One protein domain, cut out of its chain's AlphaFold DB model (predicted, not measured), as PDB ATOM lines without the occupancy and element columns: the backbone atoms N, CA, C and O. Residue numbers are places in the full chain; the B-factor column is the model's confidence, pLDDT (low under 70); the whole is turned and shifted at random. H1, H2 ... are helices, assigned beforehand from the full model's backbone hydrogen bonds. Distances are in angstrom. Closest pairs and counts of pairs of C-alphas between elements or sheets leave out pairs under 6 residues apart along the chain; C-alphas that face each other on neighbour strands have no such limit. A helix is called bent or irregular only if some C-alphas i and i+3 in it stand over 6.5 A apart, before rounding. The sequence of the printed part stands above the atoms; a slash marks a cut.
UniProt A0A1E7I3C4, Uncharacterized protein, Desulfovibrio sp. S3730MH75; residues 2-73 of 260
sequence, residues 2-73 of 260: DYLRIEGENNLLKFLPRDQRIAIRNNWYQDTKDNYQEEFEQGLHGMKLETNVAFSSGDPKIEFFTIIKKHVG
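AT A GLANCE: This is residues 2 to 73 of the 260 residues of an uncharacterized protein of Desulfovibrio sp. S3730MH75 (UniProt A0A1E7I3C4). Four short helices make an open, elongated arrangement in which no helix touches another: H1 and H2 form the middle, with H3 toward one end of the longest axis and H4 toward the other. A long stretch with no named element, residues 42 to 59, runs from the H3 end back along the middle to the H4 end, and the residues that stick out are 30 to 36 and 68 to 73. The printed part has 72 residues with four named helices, in the order H1, H2, H3, H4, and no named strand; its class is all helix. It is only just compact, close to loose, with a radius of gyration of the C-alphas of 13.3 A, and the C-alphas span 42 by 23 by 21 A.

HOW THE PARTS SIT: The longest helix by residues is H4, residues 60 to 72. It is apart from H1, residues 2 to 13, from H2, residues 18 to 28, and from H3, residues 34 to 41. H1 and H2 are close but not clearly touching; their closest C-alphas, those of Leu 13 and Arg 21, are 5.7 A apart. Their lines stand at a steep tilt of 37 degrees, only just beyond shallow, and they run opposite ways. H1 and H3 are also close but not clearly touching, their closest C-alphas being those of Ile 6 and Phe 40, 7.8 A apart. These two stand at a steep tilt of 57 degrees and run the same way. H2 and H3 are apart. Every O i to N i+4 pair is within hydrogen-bond range in H1 and H4, against 5 of 7 in H2 and 2 of 4 in H3.

IN THESE COORDINATES: H4 begins at C-alpha 60, at (56.001, 110.577, 101.571), and ends at C-alpha 72, at (48.924, 96.457, 93.278), 17.8 A from first to last C-alpha. H1 begins at C-alpha 2, at (76.271, 96.176, 101.004), and is 16.4 A long. H2 is 16.5 A long and irregular, with C-alphas 19 and 22 standing 7.2 A apart. H3 has 8 residues and is 10.4 A long.

THE WHOLE: The two C-alphas farthest apart are those of Asn 35 and Gly 73, at 43.4 A. Without the stretches that stand free, residues 30 to 36 and 68 to 73, the body has 59 residues and spans 33 by 20 by 18 A. The printed part has no cut. The links H1 to H2 and H2 to H3 are tight, with 4 and 5 residues, while the link H3 to H4 is long, with 18. The mean pLDDT of the printed part is 82.6; residues 33 to 46 are under 70, and the mean of H3 is 56.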
ATOM      1  N   ASP A   2      76.881  94.890 100.630       71.25
ATOM      2  CA  ASP A   2      76.271  96.176 101.004       71.25
ATOM      3  C   ASP A   2      75.832  97.040  99.806       71.25
ATOM      4  O   ASP A   2      74.755  97.624  99.835       71.25
ATOM      5  N   TYR A   3      76.567  96.984  98.688       74.94
ATOM      6  CA  TYR A   3      76.168  97.623  97.426       74.94
ATOM      7  C   TYR A   3      74.777  97.199  96.927       74.94
ATOM      8  O   TYR A   3      73.994  98.054  96.543       74.94
ATOM      9  N   LEU A   4      74.419  95.908  96.970       79.44
ATOM     10  CA  LEU A   4      73.101  95.449  96.497       79.44
ATOM     11  C   LEU A   4      71.962  95.992  97.369       79.44
ATOM     12  O   LEU A   4      70.899  96.337  96.857       79.44
ATOM     13  N   ARG A   5      72.194  96.083  98.685       82.31
ATOM     14  CA  ARG A   5      71.242  96.678  99.626       82.31
ATOM     15  C   ARG A   5      71.074  98.170  99.346       82.31
ATOM     16  O   ARG A   5      69.946  98.632  99.206       82.31
ATOM     17  N   ILE A   6      72.188  98.887  99.211       81.25
ATOM     18  CA  ILE A   6      72.213 100.322  98.905       81.25
ATOM     19  C   ILE A   6      71.520 100.612  97.575       81.25
ATOM     20  O   ILE A   6      70.701 101.519  97.508       81.25
ATOM     21  N   GLU A   7      71.767  99.821  96.533       81.81
ATOM     22  CA  GLU A   7      71.077  99.968  95.246       81.81
ATOM     23  C   GLU A   7      69.559  99.757  95.377       81.81
ATOM     24  O   GLU A   7      68.769 100.506  94.799       81.81
ATOM     25  N   GLY A   8      69.120  98.785  96.184       86.69
ATOM     26  CA  GLY A   8      67.701  98.583  96.494       86.69
ATOM     27  C   GLY A   8      67.072  99.771  97.232       86.69
ATOM     28  O   GLY A   8      65.990 100.235  96.870       86.69
ATOM     29  N   GLU A   9      67.770 100.307  98.229       88.88
ATOM     30  CA  GLU A   9      67.378 101.516  98.963       88.88
ATOM     31  C   GLU A   9      67.317 102.745  98.044       88.88
ATOM     32  O   GLU A   9      66.342 103.496  98.061       88.88
ATOM     33  N   ASN A  10      68.306 102.900  97.167       86.69
ATOM     34  CA  ASN A  10      68.363 103.949  96.157       86.69
ATOM     35  C   ASN A  10      67.194 103.847  95.167       86.69
ATOM     36  O   ASN A  10      66.635 104.869  94.765       86.69
ATOM     37  N   ASN A  11      66.777 102.632  94.800       89.19
ATOM     38  CA  ASN A  11      65.599 102.425  93.963       89.19
ATOM     39  C   ASN A  11      64.309 102.882  94.649       89.19
ATOM     40  O   ASN A  11      63.482 103.505  93.990       89.19
ATOM     41  N   LEU A  12      64.155 102.659  95.960       92.00
ATOM     42  CA  LEU A  12      63.034 103.228  96.716       92.00
ATOM     43  C   LEU A  12      63.081 104.763  96.701       92.00
ATOM     44  O   LEU A  12      62.067 105.403  96.423       92.00
ATOM     45  N   LEU A  13      64.251 105.359  96.951       92.12
ATOM     46  CA  LEU A  13      64.409 106.817  96.995       92.12
ATOM     47  C   LEU A  13      64.017 107.495  95.674       92.12
ATOM     48  O   LEU A  13      63.454 108.586  95.716       92.12
ATOM     49  N   LYS A  14      64.235 106.853  94.517       91.44
ATOM     50  CA  LYS A  14      63.829 107.386  93.199       91.44
ATOM     51  C   LYS A  14      62.323 107.653  93.087       91.44
ATOM     52  O   LYS A  14      61.930 108.523  92.314       91.44
ATOM     53  N   PHE A  15      61.491 106.954  93.860       93.06
ATOM     54  CA  PHE A  15      60.046 107.181  93.873       93.06
ATOM     55  C   PHE A  15      59.602 108.311  94.809       93.06
ATOM     56  O   PHE A  15      58.476 108.789  94.675       93.06
ATOM     57  N   LEU A  16      60.462 108.749  95.730       94.81
ATOM     58  CA  LEU A  16      60.156 109.785  96.720       94.81
ATOM     59  C   LEU A  16      60.500 111.194  96.197       94.81
ATOM     60  O   LEU A  16      61.305 111.301  95.261       94.81
ATOM     61  N   PRO A  17      59.943 112.273  96.787       94.94
ATOM     62  CA  PRO A  17      60.282 113.653  96.432       94.94
ATOM     63  C   PRO A  17      61.785 113.921  96.523       94.94
ATOM     64  O   PRO A  17      62.428 113.527  97.501       94.94
ATOM     65  N   ARG A  18      62.360 114.563  95.499       92.50
ATOM     66  CA  ARG A  18      63.816 114.749  95.360       92.50
ATOM     67  C   ARG A  18      64.445 115.449  96.557       92.50
ATOM     68  O   ARG A  18      65.532 115.065  96.983       92.50
ATOM     69  N   ASP A  19      63.771 116.463  97.078       91.56
ATOM     70  CA  ASP A  19      64.204 117.282  98.209       91.56
ATOM     71  C   ASP A  19      64.286 116.509  99.536       91.56
ATOM     72  O   ASP A  19      65.046 116.902 100.418       91.56
ATOM     73  N   GLN A  20      63.599 115.368  99.667       91.75
ATOM     74  CA  GLN A  20      63.620 114.552 100.889       91.75
ATOM     75  C   GLN A  20      64.621 113.388 100.859       91.75
ATOM     76  O   GLN A  20      65.002 112.871 101.912       91.75
ATOM     77  N   ARG A  21      65.080 112.961  99.675       90.12
ATOM     78  CA  ARG A  21      65.870 111.720  99.506       90.12
ATOM     79  C   ARG A  21      67.149 111.699 100.339       90.12
ATOM     80  O   ARG A  21      67.440 110.689 100.975       90.12
ATOM     81  N   ILE A  22      67.898 112.805 100.350       87.00
ATOM     82  CA  ILE A  22      69.171 112.910 101.082       87.00
ATOM     83  C   ILE A  22      68.928 112.837 102.590       87.00
ATOM     84  O   ILE A  22      69.602 112.077 103.276       87.00
ATOM     85  N   ALA A  23      67.934 113.566 103.103       89.06
ATOM     86  CA  ALA A  23      67.601 113.542 104.525       89.06
ATOM     87  C   ALA A  23      67.184 112.135 104.987       89.06
ATOM     88  O   ALA A  23      67.667 111.646 106.008       89.06
ATOM     89  N   ILE A  24      66.349 111.451 104.195       90.44
ATOM     90  CA  ILE A  24      65.934 110.069 104.464       90.44
ATOM     91  C   ILE A  24      67.143 109.127 104.458       90.44
ATOM     92  O   ILE A  24      67.295 108.331 105.384       90.44
ATOM     93  N   ARG A  25      68.014 109.228 103.445       87.25
ATOM     94  CA  ARG A  25      69.219 108.397 103.341       87.25
ATOM     95  C   ARG A  25      70.163 108.630 104.517       87.25
ATOM     96  O   ARG A  25      70.583 107.666 105.141       87.25
ATOM     97  N   ASN A  26      70.452 109.880 104.867       86.44
ATOM     98  CA  ASN A  26      71.345 110.204 105.982       86.44
ATOM     99  C   ASN A  26      70.821 109.638 107.308       86.44
ATOM    100  O   ASN A  26      71.603 109.177 108.134       86.44
ATOM    101  N   ASN A  27      69.499 109.576 107.481       89.19
ATOM    102  CA  ASN A  27      68.895 108.941 108.646       89.19
ATOM    103  C   ASN A  27      69.087 107.407 108.694       89.19
ATOM    104  O   ASN A  27      69.046 106.836 109.777       89.19
ATOM    105  N   TRP A  28      69.295 106.725 107.559       88.38
ATOM    106  CA  TRP A  28      69.593 105.280 107.513       88.38
ATOM    107  C   TRP A  28      71.079 104.951 107.737       88.38
ATOM    108  O   TRP A  28      71.408 103.799 108.017       88.38
ATOM    109  N   TYR A  29      71.967 105.941 107.586       85.56
ATOM    110  CA  TYR A  29      73.425 105.782 107.594       85.56
ATOM    111  C   TYR A  29      74.106 106.661 108.652       85.56
ATOM    112  O   TYR A  29      75.104 107.332 108.378       85.56
ATOM    113  N   GLN A  30      73.589 106.632 109.879       87.00
ATOM    114  CA  GLN A  30      74.171 107.349 111.013       87.00
ATOM    115  C   GLN A  30      75.520 106.723 111.416       87.00
ATOM    116  O   GLN A  30      75.710 105.506 111.300       87.00
ATOM    117  N   ASP A  31      76.454 107.550 111.890       79.94
ATOM    118  CA  ASP A  31      77.785 107.151 112.381       79.94
ATOM    119  C   ASP A  31      78.621 106.314 111.390       79.94
ATOM    120  O   ASP A  31      79.435 105.464 111.772       79.94
ATOM    121  N   THR A  32      78.420 106.527 110.089       72.19
ATOM    122  CA  THR A  32      79.281 105.961 109.047       72.19
ATOM    123  C   THR A  32      80.579 106.770 108.975       72.19
ATOM    124  O   THR A  32      80.535 107.994 108.957       72.19
ATOM    125  N   LYS A  33      81.752 106.114 108.982       64.75
ATOM    126  CA  LYS A  33      83.034 106.833 108.845       64.75
ATOM    127  C   LYS A  33      83.083 107.533 107.482       64.75
ATOM    128  O   LYS A  33      82.772 106.890 106.482       64.75
ATOM    129  N   ASP A  34      83.564 108.772 107.455       56.62
ATOM    130  CA  ASP A  34      83.606 109.656 106.277       56.62
ATOM    131  C   ASP A  34      84.173 108.981 105.013       56.62
ATOM    132  O   ASP A  34      83.612 109.103 103.928       56.62
ATOM    133  N   ASN A  35      85.214 108.151 105.147       54.38
ATOM    134  CA  ASN A  35      85.837 107.463 104.006       54.38
ATOM    135  C   ASN A  35      84.921 106.432 103.314       54.38
ATOM    136  O   ASN A  35      85.175 106.065 102.173       54.38
ATOM    137  N   TYR A  36      83.885 105.937 103.996       57.88
ATOM    138  CA  TYR A  36      82.880 105.062 103.387       57.88
ATOM    139  C   TYR A  36      81.736 105.865 102.760       57.88
ATOM    140  O   TYR A  36      81.086 105.374 101.840       57.88
ATOM    141  N   GLN A  37      81.480 107.089 103.233       55.03
ATOM    142  CA  GLN A  37      80.428 107.938 102.680       55.03
ATOM    143  C   GLN A  37      80.717 108.282 101.221       55.03
ATOM    144  O   GLN A  37      79.826 108.083 100.411       55.03
ATOM    145  N   GLU A  38      81.948 108.655 100.850       54.62
ATOM    146  CA  GLU A  38      82.284 108.962  99.448       54.62
ATOM    147  C   GLU A  38      82.057 107.772  98.494       54.62
ATOM    148  O   GLU A  38      81.495 107.954  97.413       54.62
ATOM    149  N   GLU A  39      82.413 106.543  98.887       57.19
ATOM    150  CA  GLU A  39      82.163 105.340  98.070       57.19
ATOM    151  C   GLU A  39      80.667 104.981  98.000       57.19
ATOM    152  O   GLU A  39      80.176 104.539  96.959       57.19
ATOM    153  N   PHE A  40      79.909 105.203  99.079       57.69
ATOM    154  CA  PHE A  40      78.472 104.921  99.118       57.69
ATOM    155  C   PHE A  40      77.604 106.046  98.518       57.69
ATOM    156  O   PHE A  40      76.471 105.787  98.101       57.69
ATOM    157  N   GLU A  41      78.083 107.293  98.485       54.47
ATOM    158  CA  GLU A  41      77.406 108.492  97.957       54.47
ATOM    159  C   GLU A  41      77.495 108.615  96.440       54.47
ATOM    160  O   GLU A  41      76.559 109.118  95.812       54.47
ATOM    161  N   GLN A  42      78.550 108.075  95.823       55.28
ATOM    162  CA  GLN A  42      78.629 107.986  94.363       55.28
ATOM    163  C   GLN A  42      77.455 107.176  93.766       55.28
ATOM    164  O   GLN A  42      77.075 107.402  92.621       55.28
ATOM    165  N   GLY A  43      76.774 106.331  94.554       57.06
ATOM    166  CA  GLY A  43      75.600 105.541  94.146       57.06
ATOM    167  C   GLY A  43      74.302 106.319  93.853       57.06
ATOM    168  O   GLY A  43      73.322 105.717  93.419       57.06
ATOM    169  N   LEU A  44      74.242 107.647  94.033       62.53
ATOM    170  CA  LEU A  44      73.028 108.437  93.732       62.53
ATOM    171  C   LEU A  44      72.855 108.774  92.231       62.53
ATOM    172  O   LEU A  44      72.152 109.725  91.863       62.53
ATOM    173  N   HIS A  45      73.475 108.006  91.331       61.69
ATOM    174  CA  HIS A  45      73.279 108.150  89.890       61.69
ATOM    175  C   HIS A  45      71.787 108.014  89.522       61.69
ATOM    176  O   HIS A  45      71.101 107.060  89.883       61.69
ATOM    177  N   GLY A  46      71.254 109.014  88.811       62.81
ATOM    178  CA  GLY A  46      69.835 109.075  88.437       62.81
ATOM    179  C   GLY A  46      68.898 109.684  89.490       62.81
ATOM    180  O   GLY A  46      67.710 109.818  89.219       62.81
ATOM    181  N   MET A  47      69.396 110.135  90.648       75.88
ATOM    182  CA  MET A  47      68.558 110.767  91.684       75.88
ATOM    183  C   MET A  47      68.284 112.262  91.485       75.88
ATOM    184  O   MET A  47      67.624 112.883  92.318       75.88
ATOM    185  N   LYS A  48      68.764 112.855  90.387       79.62
ATOM    186  CA  LYS A  48      68.527 114.272  90.058       79.62
ATOM    187  C   LYS A  48      67.110 114.536  89.537       79.62
ATOM    188  O   LYS A  48      66.639 115.669  89.622       79.62
ATOM    189  N   LEU A  49      66.462 113.509  88.984       86.81
ATOM    190  CA  LEU A  49      65.128 113.606  88.399       86.81
ATOM    191  C   LEU A  49      64.054 113.601  89.484       86.81
ATOM    192  O   LEU A  49      64.159 112.863  90.468       86.81
ATOM    193  N   GLU A  50      63.027 114.420  89.289       92.75
ATOM    194  CA  GLU A  50      61.865 114.444  90.172       92.75
ATOM    195  C   GLU A  50      61.009 113.185  89.982       92.75
ATOM    196  O   GLU A  50      61.042 112.549  88.925       92.75
ATOM    197  N   THR A  51      60.268 112.805  91.020       93.06
ATOM    198  CA  THR A  51      59.264 111.739  90.914       93.06
ATOM    199  C   THR A  51      57.979 112.273  90.279       93.06
ATOM    200  O   THR A  51      57.565 113.396  90.550       93.06
ATOM    201  N   ASN A  52      57.312 111.456  89.459       93.56
ATOM    202  CA  ASN A  52      55.967 111.761  88.951       93.56
ATOM    203  C   ASN A  52      54.853 111.266  89.891       93.56
ATOM    204  O   ASN A  52      53.672 111.414  89.580       93.56
ATOM    205  N   VAL A  53      55.206 110.644  91.020       94.19
ATOM    206  CA  VAL A  53      54.234 110.253  92.044       94.19
ATOM    207  C   VAL A  53      53.822 111.504  92.816       94.19
ATOM    208  O   VAL A  53      54.667 112.210  93.358       94.19
ATOM    209  N   ALA A  54      52.521 111.785  92.857       94.75
ATOM    210  CA  ALA A  54      51.985 112.896  93.634       94.75
ATOM    211  C   ALA A  54      51.917 112.520  95.122       94.75
ATOM    212  O   ALA A  54      51.364 111.476  95.469       94.75
ATOM    213  N   PHE A  55      52.446 113.397  95.975       95.62
ATOM    214  CA  PHE A  55      52.428 113.267  97.431       95.62
ATOM    215  C   PHE A  55      51.682 114.442  98.058       95.62
ATOM    216  O   PHE A  55      51.733 115.564  97.554       95.62
ATOM    217  N   SER A  56      50.997 114.175  99.163       93.69
ATOM    218  CA  SER A  56      50.175 115.143  99.894       93.69
ATOM    219  C   SER A  56      50.441 115.150 101.400       93.69
ATOM    220  O   SER A  56      50.023 116.075 102.098       93.69
ATOM    221  N   SER A  57      51.141 114.137 101.911       92.44
ATOM    222  CA  SER A  57      51.454 113.978 103.327       92.44
ATOM    223  C   SER A  57      52.832 114.539 103.700       92.44
ATOM    224  O   SER A  57      53.705 114.741 102.857       92.44
ATOM    225  N   GLY A  58      53.047 114.736 105.005       91.12
ATOM    226  CA  GLY A  58      54.365 115.055 105.567       91.12
ATOM    227  C   GLY A  58      55.317 113.856 105.675       91.12
ATOM    228  O   GLY A  58      56.461 114.044 106.073       91.12
ATOM    229  N   ASP A  59      54.865 112.642 105.339       92.25
ATOM    230  CA  ASP A  59      55.685 111.425 105.307       92.25
ATOM    231  C   ASP A  59      55.480 110.701 103.962       92.25
ATOM    232  O   ASP A  59      54.692 109.749 103.856       92.25
ATOM    233  N   PRO A  60      56.187 111.139 102.902       94.38
ATOM    234  CA  PRO A  60      56.001 110.577 101.571       94.38
ATOM    235  C   PRO A  60      56.401 109.104 101.498       94.38
ATOM    236  O   PRO A  60      55.937 108.395 100.611       94.38
ATOM    237  N   LYS A  61      57.236 108.601 102.416       93.56
ATOM    238  CA  LYS A  61      57.613 107.184 102.436       93.56
ATOM    239  C   LYS A  61      56.417 106.318 102.840       93.56
ATOM    240  O   LYS A  61      56.141 105.319 102.176       93.56
ATOM    241  N   ILE A  62      55.694 106.697 103.895       92.19
ATOM    242  CA  ILE A  62      54.473 105.987 104.314       92.19
ATOM    243  C   ILE A  62      53.366 106.134 103.262       92.19
ATOM    244  O   ILE A  62      52.693 105.152 102.925       92.19
ATOM    245  N   GLU A  63      53.192 107.334 102.702       94.94
ATOM    246  CA  GLU A  63      52.221 107.570 101.628       94.94
ATOM    247  C   GLU A  63      52.543 106.730 100.388       94.94
ATOM    248  O   GLU A  63      51.648 106.089  99.841       94.94
ATOM    249  N   PHE A  64      53.819 106.618 100.004       95.25
ATOM    250  CA  PHE A  64      54.242 105.788  98.878       95.25
ATOM    251  C   PHE A  64      53.875 104.314  99.070       95.25
ATOM    252  O   PHE A  64      53.314 103.695  98.165       95.25
ATOM    253  N   PHE A  65      54.121 103.747 100.257       91.56
ATOM    254  CA  PHE A  65      53.706 102.372 100.551       91.56
ATOM    255  C   PHE A  65      52.185 102.203 100.501       91.56
ATOM    256  O   PHE A  65      51.699 101.164 100.057       91.56
ATOM    257  N   THR A  66      51.430 103.226 100.898       89.88
ATOM    258  CA  THR A  66      49.964 103.230 100.794       89.88
ATOM    259  C   THR A  66      49.506 103.266  99.331       89.88
ATOM    260  O   THR A  66      48.630 102.492  98.941       89.88
ATOM    261  N   ILE A  67      50.139 104.098  98.495       92.75
ATOM    262  CA  ILE A  67      49.892 104.174  97.048       92.75
ATOM    263  C   ILE A  67      50.199 102.832  96.380       92.75
ATOM    264  O   ILE A  67      49.359 102.329  95.636       92.75
ATOM    265  N   ILE A  68      51.353 102.218  96.674       91.06
ATOM    266  CA  ILE A  68      51.723 100.905  96.126       91.06
ATOM    267  C   ILE A  68      50.693  99.849  96.509       91.06
ATOM    268  O   ILE A  68      50.214  99.136  95.630       91.06
ATOM    269  N   LYS A  69      50.325  99.752  97.792       87.25
ATOM    270  CA  LYS A  69      49.324  98.777  98.251       87.25
ATOM    271  C   LYS A  69      48.012  98.925  97.482       87.25
ATOM    272  O   LYS A  69      47.466  97.933  97.006       87.25
ATOM    273  N   LYS A  70      47.543 100.164  97.298       89.31
ATOM    274  CA  LYS A  70      46.338 100.459  96.514       89.31
ATOM    275  C   LYS A  70      46.500 100.106  95.032       89.31
ATOM    276  O   LYS A  70      45.560  99.601  94.432       89.31
ATOM    277  N   HIS A  71      47.662 100.390  94.444       89.94
ATOM    278  CA  HIS A  71      47.931 100.163  93.024       89.94
ATOM    279  C   HIS A  71      48.033  98.678  92.673       89.94
ATOM    280  O   HIS A  71      47.466  98.250  91.674       89.94
ATOM    281  N   VAL A  72      48.740  97.898  93.497       89.06
ATOM    282  CA  VAL A  72      48.924  96.457  93.278       89.06
ATOM    283  C   VAL A  72      47.577  95.736  93.310       89.06
ATOM    284  O   VAL A  72      47.390  94.784  92.561       89.06
ATOM    285  N   GLY A  73      46.627  96.190  94.136       79.69
ATOM    286  CA  GLY A  73      45.240  95.710  94.108       79.69
ATOM    287  C   GLY A  73      45.067  94.221  94.436       79.69
ATOM    288  O   GLY A  73      43.962  93.695  94.326       79.69
TER     289      GLY A  73